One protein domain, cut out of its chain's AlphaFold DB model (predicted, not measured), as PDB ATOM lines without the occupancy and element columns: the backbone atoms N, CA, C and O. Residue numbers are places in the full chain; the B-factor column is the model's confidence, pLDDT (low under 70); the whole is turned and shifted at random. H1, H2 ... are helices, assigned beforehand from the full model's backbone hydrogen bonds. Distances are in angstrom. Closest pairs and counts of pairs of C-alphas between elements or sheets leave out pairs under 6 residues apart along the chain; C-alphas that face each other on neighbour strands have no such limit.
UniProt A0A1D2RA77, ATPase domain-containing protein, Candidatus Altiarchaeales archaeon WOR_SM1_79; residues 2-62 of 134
ATOM      1  N   VAL A   2      92.026 182.099  23.316       95.69
ATOM      2  CA  VAL A   2      93.286 182.749  23.703       95.69
ATOM      3  C   VAL A   2      93.046 183.572  24.967       95.69
ATOM      4  O   VAL A   2      92.060 184.302  25.027       95.69
ATOM      5  N   ILE A   3      93.914 183.422  25.969       91.31
ATOM      6  CA  ILE A   3      93.948 184.246  27.183       91.31
ATOM      7  C   ILE A   3      95.261 185.025  27.169       91.31
ATOM      8  O   ILE A   3      96.329 184.423  27.307       91.31
ATOM      9  N   ASP A   4      95.158 186.342  27.011       90.56
ATOM     10  CA  ASP A   4      96.296 187.259  26.963       90.56
ATOM     11  C   ASP A   4      96.108 188.399  27.986       90.56
ATOM     12  O   ASP A   4      95.243 189.250  27.790       90.56
ATOM     13  N   SER A   5      96.790 188.420  29.139       87.06
ATOM     14  CA  SER A   5      97.756 187.433  29.652       87.06
ATOM     15  C   SER A   5      97.293 186.755  30.941       87.06
ATOM     16  O   SER A   5      96.514 187.292  31.736       87.06
ATOM     17  N   ILE A   6      97.814 185.552  31.193       85.50
ATOM     18  CA  ILE A   6      97.604 184.858  32.467       85.50
ATOM     19  C   ILE A   6      98.261 185.610  33.634       85.50
ATOM     20  O   ILE A   6      97.845 185.437  34.777       85.50
ATOM     21  N   SER A   7      99.247 186.474  33.356       81.88
ATOM     22  CA  SER A   7      99.855 187.370  34.344       81.88
ATOM     23  C   SER A   7      98.841 188.392  34.862       81.88
ATOM     24  O   SER A   7      98.733 188.590  36.071       81.88
ATOM     25  N   SER A   8      98.038 188.992  33.979       84.88
ATOM     26  CA  SER A   8      96.943 189.885  34.381       84.88
ATOM     27  C   SER A   8      95.808 189.121  35.061       84.88
ATOM     28  O   SER A   8      95.215 189.615  36.012       84.88
ATOM     29  N   TYR A   9      95.528 187.887  34.632       84.81
ATOM     30  CA  TYR A   9      94.571 187.035  35.339       84.81
ATOM     31  C   TYR A   9      95.044 186.684  36.755       84.81
ATOM     32  O   TYR A   9      94.237 186.598  37.668       84.81
ATOM     33  N   TYR A  10      96.348 186.508  36.975       83.62
ATOM     34  CA  TYR A  10      96.897 186.263  38.307       83.62
ATOM     35  C   TYR A  10      96.665 187.439  39.266       83.62
ATOM     36  O   TYR A  10      96.376 187.214  40.440       83.62
ATOM     37  N   SER A  11      96.758 188.683  38.781       84.06
ATOM     38  CA  SER A  11      96.745 189.878  39.638       84.06
ATOM     39  C   SER A  11      95.414 190.138  40.350       84.06
ATOM     40  O   SER A  11      95.401 190.844  41.356       84.06
ATOM     41  N   VAL A  12      94.307 189.552  39.880       88.50
ATOM     42  CA  VAL A  12      92.989 189.712  40.521       88.50
ATOM     43  C   VAL A  12      92.777 188.784  41.723       88.50
ATOM     44  O   VAL A  12      91.802 188.947  42.456       88.50
ATOM     45  N   PHE A  13      93.665 187.814  41.951       85.94
ATOM     46  CA  PHE A  13      93.552 186.871  43.064       85.94
ATOM     47  C   PHE A  13      94.388 187.320  44.265       85.94
ATOM     48  O   PHE A  13      95.554 187.679  44.138       85.94
ATOM     49  N   SER A  14      93.828 187.194  45.471       82.44
ATOM     50  CA  SER A  14      94.512 187.543  46.730       82.44
ATOM     51  C   SER A  14      95.613 186.557  47.146       82.44
ATOM     52  O   SER A  14      96.175 186.678  48.233       82.44
ATOM     53  N   GLY A  15      95.911 185.547  46.326       78.88
ATOM     54  CA  GLY A  15      96.910 184.539  46.645       78.88
ATOM     55  C   GLY A  15      97.055 183.459  45.580       78.88
ATOM     56  O   GLY A  15      96.171 183.215  44.757       78.88
ATOM     57  N   HIS A  16      98.190 182.771  45.643       79.25
ATOM     58  CA  HIS A  16      98.613 181.799  44.643       79.25
ATOM     59  C   HIS A  16      97.698 180.571  44.533       79.25
ATOM     60  O   HIS A  16      97.418 180.099  43.433       79.25
ATOM     61  N   THR A  17      97.211 180.062  45.667       84.38
ATOM     62  CA  THR A  17      96.317 178.895  45.711       84.38
ATOM     63  C   THR A  17      94.989 179.185  45.018       84.38
ATOM     64  O   THR A  17      94.579 178.422  44.150       84.38
ATOM     65  N   ALA A  18      94.369 180.331  45.322       86.31
ATOM     66  CA  ALA A  18      93.092 180.725  44.731       86.31
ATOM     67  C   ALA A  18      93.182 180.828  43.203       86.31
ATOM     68  O   ALA A  18      92.327 180.300  42.496       86.31
ATOM     69  N   PHE A  19      94.254 181.441  42.693       86.88
ATOM     70  CA  PHE A  19      94.527 181.485  41.260       86.88
ATOM     71  C   PHE A  19      94.719 180.087  40.661       86.88
ATOM     72  O   PHE A  19      94.130 179.777  39.627       86.88
ATOM     73  N   LYS A  20      95.531 179.237  41.301       83.69
ATOM     74  CA  LYS A  20      95.836 177.889  40.810       83.69
ATOM     75  C   LYS A  20      94.570 177.045  40.663       83.69
ATOM     76  O   LYS A  20      94.369 176.441  39.610       83.69
ATOM     77  N   ASP A  21      93.716 177.033  41.681       87.62
ATOM     78  CA  ASP A  21      92.470 176.261  41.678       87.62
ATOM     79  C   ASP A  21      91.511 176.765  40.591       87.62
ATOM     80  O   ASP A  21      90.904 175.975  39.857       87.62
ATOM     81  N   ASN A  22      91.438 178.088  40.413       90.12
ATOM     82  CA  ASN A  22      90.637 178.692  39.353       90.12
ATOM     83  C   ASN A  22      91.177 178.356  37.956       90.12
ATOM     84  O   ASN A  22      90.411 177.977  37.072       90.12
ATOM     85  N   ALA A  23      92.494 178.437  37.754       88.88
ATOM     86  CA  ALA A  23      93.137 178.109  36.486       88.88
ATOM     87  C   ALA A  23      92.942 176.630  36.110       88.88
ATOM     88  O   ALA A  23      92.620 176.331  34.960       88.88
ATOM     89  N   ILE A  24      93.073 175.705  37.070       89.69
ATOM     90  CA  ILE A  24      92.791 174.276  36.857       89.69
ATOM     91  C   ILE A  24      91.334 174.079  36.432       89.69
ATOM     92  O   ILE A  24      91.071 173.383  35.450       89.69
ATOM     93  N   THR A  25      90.397 174.715  37.137       93.19
ATOM     94  CA  THR A  25      88.962 174.607  36.843       93.19
ATOM     95  C   THR A  25      88.638 175.139  35.447       93.19
ATOM     96  O   THR A  25      87.982 174.458  34.658       93.19
ATOM     97  N   LEU A  26      89.150 176.322  35.103       92.12
ATOM     98  CA  LEU A  26      88.935 176.962  33.807       92.12
ATOM     99  C   LEU A  26      89.502 176.123  32.653       92.12
ATOM    100  O   LEU A  26      88.806 175.850  31.675       92.12
ATOM    101  N   LEU A  27      90.744 175.652  32.779       92.12
ATOM    102  CA  LEU A  27      91.364 174.821  31.747       92.12
ATOM    103  C   LEU A  27      90.706 173.441  31.649       92.12
ATOM    104  O   LEU A  27      90.558 172.917  30.546       92.12
ATOM    105  N   GLY A  28      90.235 172.874  32.761       92.94
ATOM    106  CA  GLY A  28      89.403 171.669  32.761       92.94
ATOM    107  C   GLY A  28      88.081 171.867  32.008       92.94
ATOM    108  O   GLY A  28      87.670 171.002  31.230       92.94
ATOM    109  N   LEU A  29      87.439 173.030  32.156       95.38
ATOM    110  CA  LEU A  29      86.225 173.390  31.413       95.38
ATOM    111  C   LEU A  29      86.470 173.528  29.906       95.38
ATOM    112  O   LEU A  29      85.584 173.189  29.120       95.38
ATOM    113  N   PHE A  30      87.645 174.009  29.493       95.31
ATOM    114  CA  PHE A  30      88.017 174.082  28.078       95.31
ATOM    115  C   PHE A  30      88.299 172.694  27.511       95.31
ATOM    116  O   PHE A  30      87.723 172.326  26.486       95.31
ATOM    117  N   LYS A  31      89.104 171.890  28.220       92.69
ATOM    118  CA  LYS A  31      89.427 170.512  27.821       92.69
ATOM    119  C   LYS A  31      88.177 169.641  27.701       92.69
ATOM    120  O   LYS A  31      88.010 168.971  26.690       92.69
ATOM    121  N   SER A  32      87.267 169.697  28.676       96.19
ATOM    122  CA  SER A  32      86.008 168.924  28.649       96.19
ATOM    123  C   SER A  32      85.069 169.303  27.498       96.19
ATOM    124  O   SER A  32      84.212 168.508  27.127       96.19
ATOM    125  N   ARG A  33      85.246 170.488  26.901       97.19
ATOM    126  CA  ARG A  33      84.510 170.947  25.712       97.19
ATOM    127  C   ARG A  33      85.286 170.770  24.405       97.19
ATOM    128  O   ARG A  33      84.831 171.250  23.373       97.19
ATOM    129  N   GLY A  34      86.458 170.135  24.437       96.12
ATOM    130  CA  GLY A  34      87.310 169.973  23.256       96.12
ATOM    131  C   GLY A  34      87.897 171.287  22.728       96.12
ATOM    132  O   GLY A  34      88.245 171.378  21.555       96.12
ATOM    133  N   ILE A  35      87.998 172.325  23.565       97.56
ATOM    134  CA  ILE A  35      88.526 173.629  23.156       97.56
ATOM    135  C   ILE A  35      90.044 173.658  23.344       97.56
ATOM    136  O   ILE A  35      90.536 173.594  24.471       97.56
ATOM    137  N   THR A  36      90.787 173.874  22.257       95.50
ATOM    138  CA  THR A  36      92.216 174.211  22.333       95.50
ATOM    139  C   THR A  36      92.391 175.637  22.859       95.50
ATOM    140  O   THR A  36      91.862 176.606  22.293       95.50
ATOM    141  N   SER A  37      93.135 175.774  23.955       94.38
ATOM    142  CA  SER A  37      93.415 177.050  24.618       94.38
ATOM    143  C   SER A  37      94.893 177.426  24.540       94.38
ATOM    144  O   SER A  37      95.749 176.596  24.844       94.38
ATOM    145  N   ILE A  38      95.178 178.685  24.213       94.00
ATOM    146  CA  ILE A  38      96.510 179.298  24.276       94.00
ATOM    147  C   ILE A  38      96.503 180.323  25.409       94.00
ATOM    148  O   ILE A  38      95.551 181.089  25.549       94.00
ATOM    149  N   LEU A  39      97.554 180.313  26.223       91.25
ATOM    150  CA  LEU A  39      97.735 181.220  27.346       91.25
ATOM    151  C   LEU A  39      99.087 181.903  27.184       91.25
ATOM    152  O   LEU A  39     100.088 181.213  26.987       91.25
ATOM    153  N   THR A  40      99.122 183.225  27.286       90.38
ATOM    154  CA  THR A  40     100.379 183.980  27.313       90.38
ATOM    155  C   THR A  40     100.752 184.288  28.761       90.38
ATOM    156  O   THR A  40      99.892 184.502  29.617       90.38
ATOM    157  N   SER A  41     102.048 184.283  29.055       84.12
ATOM    158  CA  SER A  41     102.598 184.719  30.336       84.12
ATOM    159  C   SER A  41     103.863 185.499  30.055       84.12
ATOM    160  O   SER A  41     104.719 185.046  29.297       84.12
ATOM    161  N   GLU A  42     104.003 186.634  30.719       79.06
ATOM    162  CA  GLU A  42     105.247 187.396  30.691       79.06
ATOM    163  C   GLU A  42     106.315 186.693  31.539       79.06
ATOM    164  O   GLU A  42     106.017 186.120  32.595       79.06
ATOM    165  N   MET A  43     107.562 186.728  31.069       70.50
ATOM    166  CA  MET A  43     108.731 186.320  31.845       70.50
ATOM    167  C   MET A  43     109.358 187.582  32.452       70.50
ATOM    168  O   MET A  43     109.819 188.426  31.689       70.50
ATOM    169  N   PRO A  44     109.381 187.736  33.791       62.03
ATOM    170  CA  PRO A  44     109.867 188.964  34.430       62.03
ATOM    171  C   PRO A  44     111.349 189.259  34.165       62.03
ATOM    172  O   PRO A  44     111.770 190.409  34.220       62.03
ATOM    173  N   GLU A  45     112.145 188.221  33.897       63.88
ATOM    174  CA  GLU A  45     113.581 188.325  33.636       63.88
ATOM    175  C   GLU A  45     113.856 188.119  32.139       63.88
ATOM    176  O   GLU A  45     113.570 187.049  31.593       63.88
ATOM    177  N   LEU A  46     114.430 189.142  31.493       53.47
ATOM    178  CA  LEU A  46     114.889 189.096  30.095       53.47
ATOM    179  C   LEU A  46     116.106 188.169  29.920       53.47
ATOM    180  O   LEU A  46     116.209 187.465  28.918       53.47
ATOM    181  N   PHE A  47     116.986 188.131  30.925       52.62
ATOM    182  CA  PHE A  47     118.199 187.312  30.989       52.62
ATOM    183  C   PHE A  47     118.268 186.681  32.386       52.62
ATOM    184  O   PHE A  47     118.127 187.402  33.373       52.62
ATOM    185  N   GLY A  48     118.445 185.359  32.500       48.22
ATOM    186  CA  GLY A  48     118.460 184.698  33.813       48.22
ATOM    187  C   GLY A  48     117.785 183.327  33.896       48.22
ATOM    188  O   GLY A  48     117.365 182.726  32.899       48.22
ATOM    189  N   SER A  49     117.735 182.807  35.127       44.38
ATOM    190  CA  SER A  49     117.316 181.438  35.437       44.38
ATOM    191  C   SER A  49     115.852 181.182  35.066       44.38
ATOM    192  O   SER A  49     114.933 181.883  35.481       44.38
ATOM    193  N   PHE A  50     115.631 180.145  34.263       46.41
ATOM    194  CA  PHE A  50     114.324 179.784  33.734       46.41
ATOM    195  C   PHE A  50     113.377 179.293  34.841       46.41
ATOM    196  O   PHE A  50     113.434 178.138  35.263       46.41
ATOM    197  N   LYS A  51     112.449 180.148  35.281       54.50
ATOM    198  CA  LYS A  51     111.239 179.707  35.984       54.50
ATOM    199  C   LYS A  51     110.129 179.575  34.956       54.50
ATOM    200  O   LYS A  51     109.578 180.576  34.512       54.50
ATOM    201  N   ILE A  52     109.820 178.326  34.592       53.09
ATOM    202  CA  ILE A  52     108.819 177.947  33.577       53.09
ATOM    203  C   ILE A  52     107.514 178.741  33.743       53.09
ATOM    204  O   ILE A  52     106.875 179.073  32.753       53.09
ATOM    205  N   THR A  53     107.170 179.093  34.984       55.72
ATOM    206  CA  THR A  53     106.263 180.187  35.343       55.72
ATOM    207  C   THR A  53     106.686 180.722  36.714       55.72
ATOM    208  O   THR A  53     106.994 179.933  37.613       55.72
ATOM    209  N   ASN A  54     106.683 182.043  36.929       52.62
ATOM    210  CA  ASN A  54     106.929 182.617  38.267       52.62
ATOM    211  C   ASN A  54     105.855 182.161  39.290       52.62
ATOM    212  O   ASN A  54     106.016 182.299  40.498       52.62
ATOM    213  N   THR A  55     104.768 181.571  38.779       53.09
ATOM    214  CA  THR A  55     103.600 181.070  39.499       53.09
ATOM    215  C   THR A  55     103.503 179.534  39.567       53.09
ATOM    216  O   THR A  55     102.442 179.023  39.899       53.09
ATOM    217  N   GLY A  56     104.545 178.751  39.259       57.56
ATOM    218  CA  GLY A  56     104.501 177.283  39.440       57.56
ATOM    219  C   GLY A  56     103.381 176.552  38.666       57.56
ATOM    220  O   GLY A  56     103.027 175.414  38.982       57.56
ATOM    221  N   THR A  57     102.818 177.188  37.639       58.28
ATOM    222  CA  THR A  57     101.676 176.730  36.834       58.28
ATOM    223  C   THR A  57     102.052 175.798  35.685       58.28
ATOM    224  O   THR A  57     101.184 175.280  34.987       58.28
ATOM    225  N   SER A  58     103.335 175.483  35.533       60.91
ATOM    226  CA  SER A  58     103.890 174.571  34.521       60.91
ATOM    227  C   SER A  58     103.254 173.173  34.519       60.91
ATOM    228  O   SER A  58     103.278 172.453  33.517       60.91
ATOM    229  N   PHE A  59     102.693 172.763  35.659       66.94
ATOM    230  CA  PHE A  59     101.982 171.494  35.807       66.94
ATOM    231  C   PHE A  59     100.550 171.526  35.257       66.94
ATOM    232  O   PHE A  59     100.019 170.468  34.920       66.94
ATOM    233  N   ILE A  60      99.944 172.711  35.147       77.06
ATOM    234  CA  ILE A  60      98.545 172.896  34.743       77.06
ATOM    235  C   ILE A  60      98.398 172.768  33.217       77.06
ATOM    236  O   ILE A  60      97.418 172.208  32.721       77.06
ATOM    237  N   VAL A  61      99.395 173.245  32.470       86.31
ATOM    238  CA  VAL A  61      99.401 173.215  31.001       86.31
ATOM    239  C   VAL A  61     100.054 171.947  30.454       86.31
ATOM    240  O   VAL A  61     100.995 171.393  31.036       86.31
ATOM    241  N   ASP A  62      99.558 171.481  29.310       88.56
ATOM    242  CA  ASP A  62     100.095 170.294  28.639       88.56
ATOM    243  C   ASP A  62     101.306 170.617  27.765       88.56
ATOM    244  O   ASP A  62     102.238 169.815  27.714       88.56
TER     245      ASP A  62
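Overview. This is residues 2 to 62 of the 134 residues of the protein "ATPase domain-containing protein" of Candidatus Altiarchaeales archaeon WOR_SM1_79 (UniProt A0A1D2RA77). The domain has little regular structure: a short helix H1 and a longer helix H2 make a V, and a long loop, residues 33 to 62, runs past its open end, out to Phe 47 and folds back. The 61 printed residues include two named helices, H1 then H2, and no named strand; the class is all helix, with 23 residues in named elements. It is only just compact, close to loose, with a radius of gyration of the C-alphas of 12.1 A, and only just elongated, spanning 38 by 25 by 19 A.

Arrangement. Residues 2 to 3 pair with residues 38 to 39, parallel. H1, residues 6 to 11, and H2, residues 16 to 32, are close but not clearly touching; their closest C-alphas, of Tyr 10 and Phe 19, are 6.1 A apart. They run opposite ways at a tilt of 37 degrees, only just steep. In both, every O i to N i+4 pair is within hydrogen-bond range.

Along the chain. H1 begins at C-alpha 6 (97.604, 184.858, 32.467) and is 8.8 A long. H2, 24.1 A, ends at C-alpha 32 (86.008, 168.924, 28.649).

Size, cuts and confidence. The C-alphas farthest apart, of Arg 33 and Phe 47, are 37.8 A apart. The link from H1 to H2 is tight. Residues 29 to 34 stand free. The printed part has no cut; pLDDT is under 70 at residues 44 to 59.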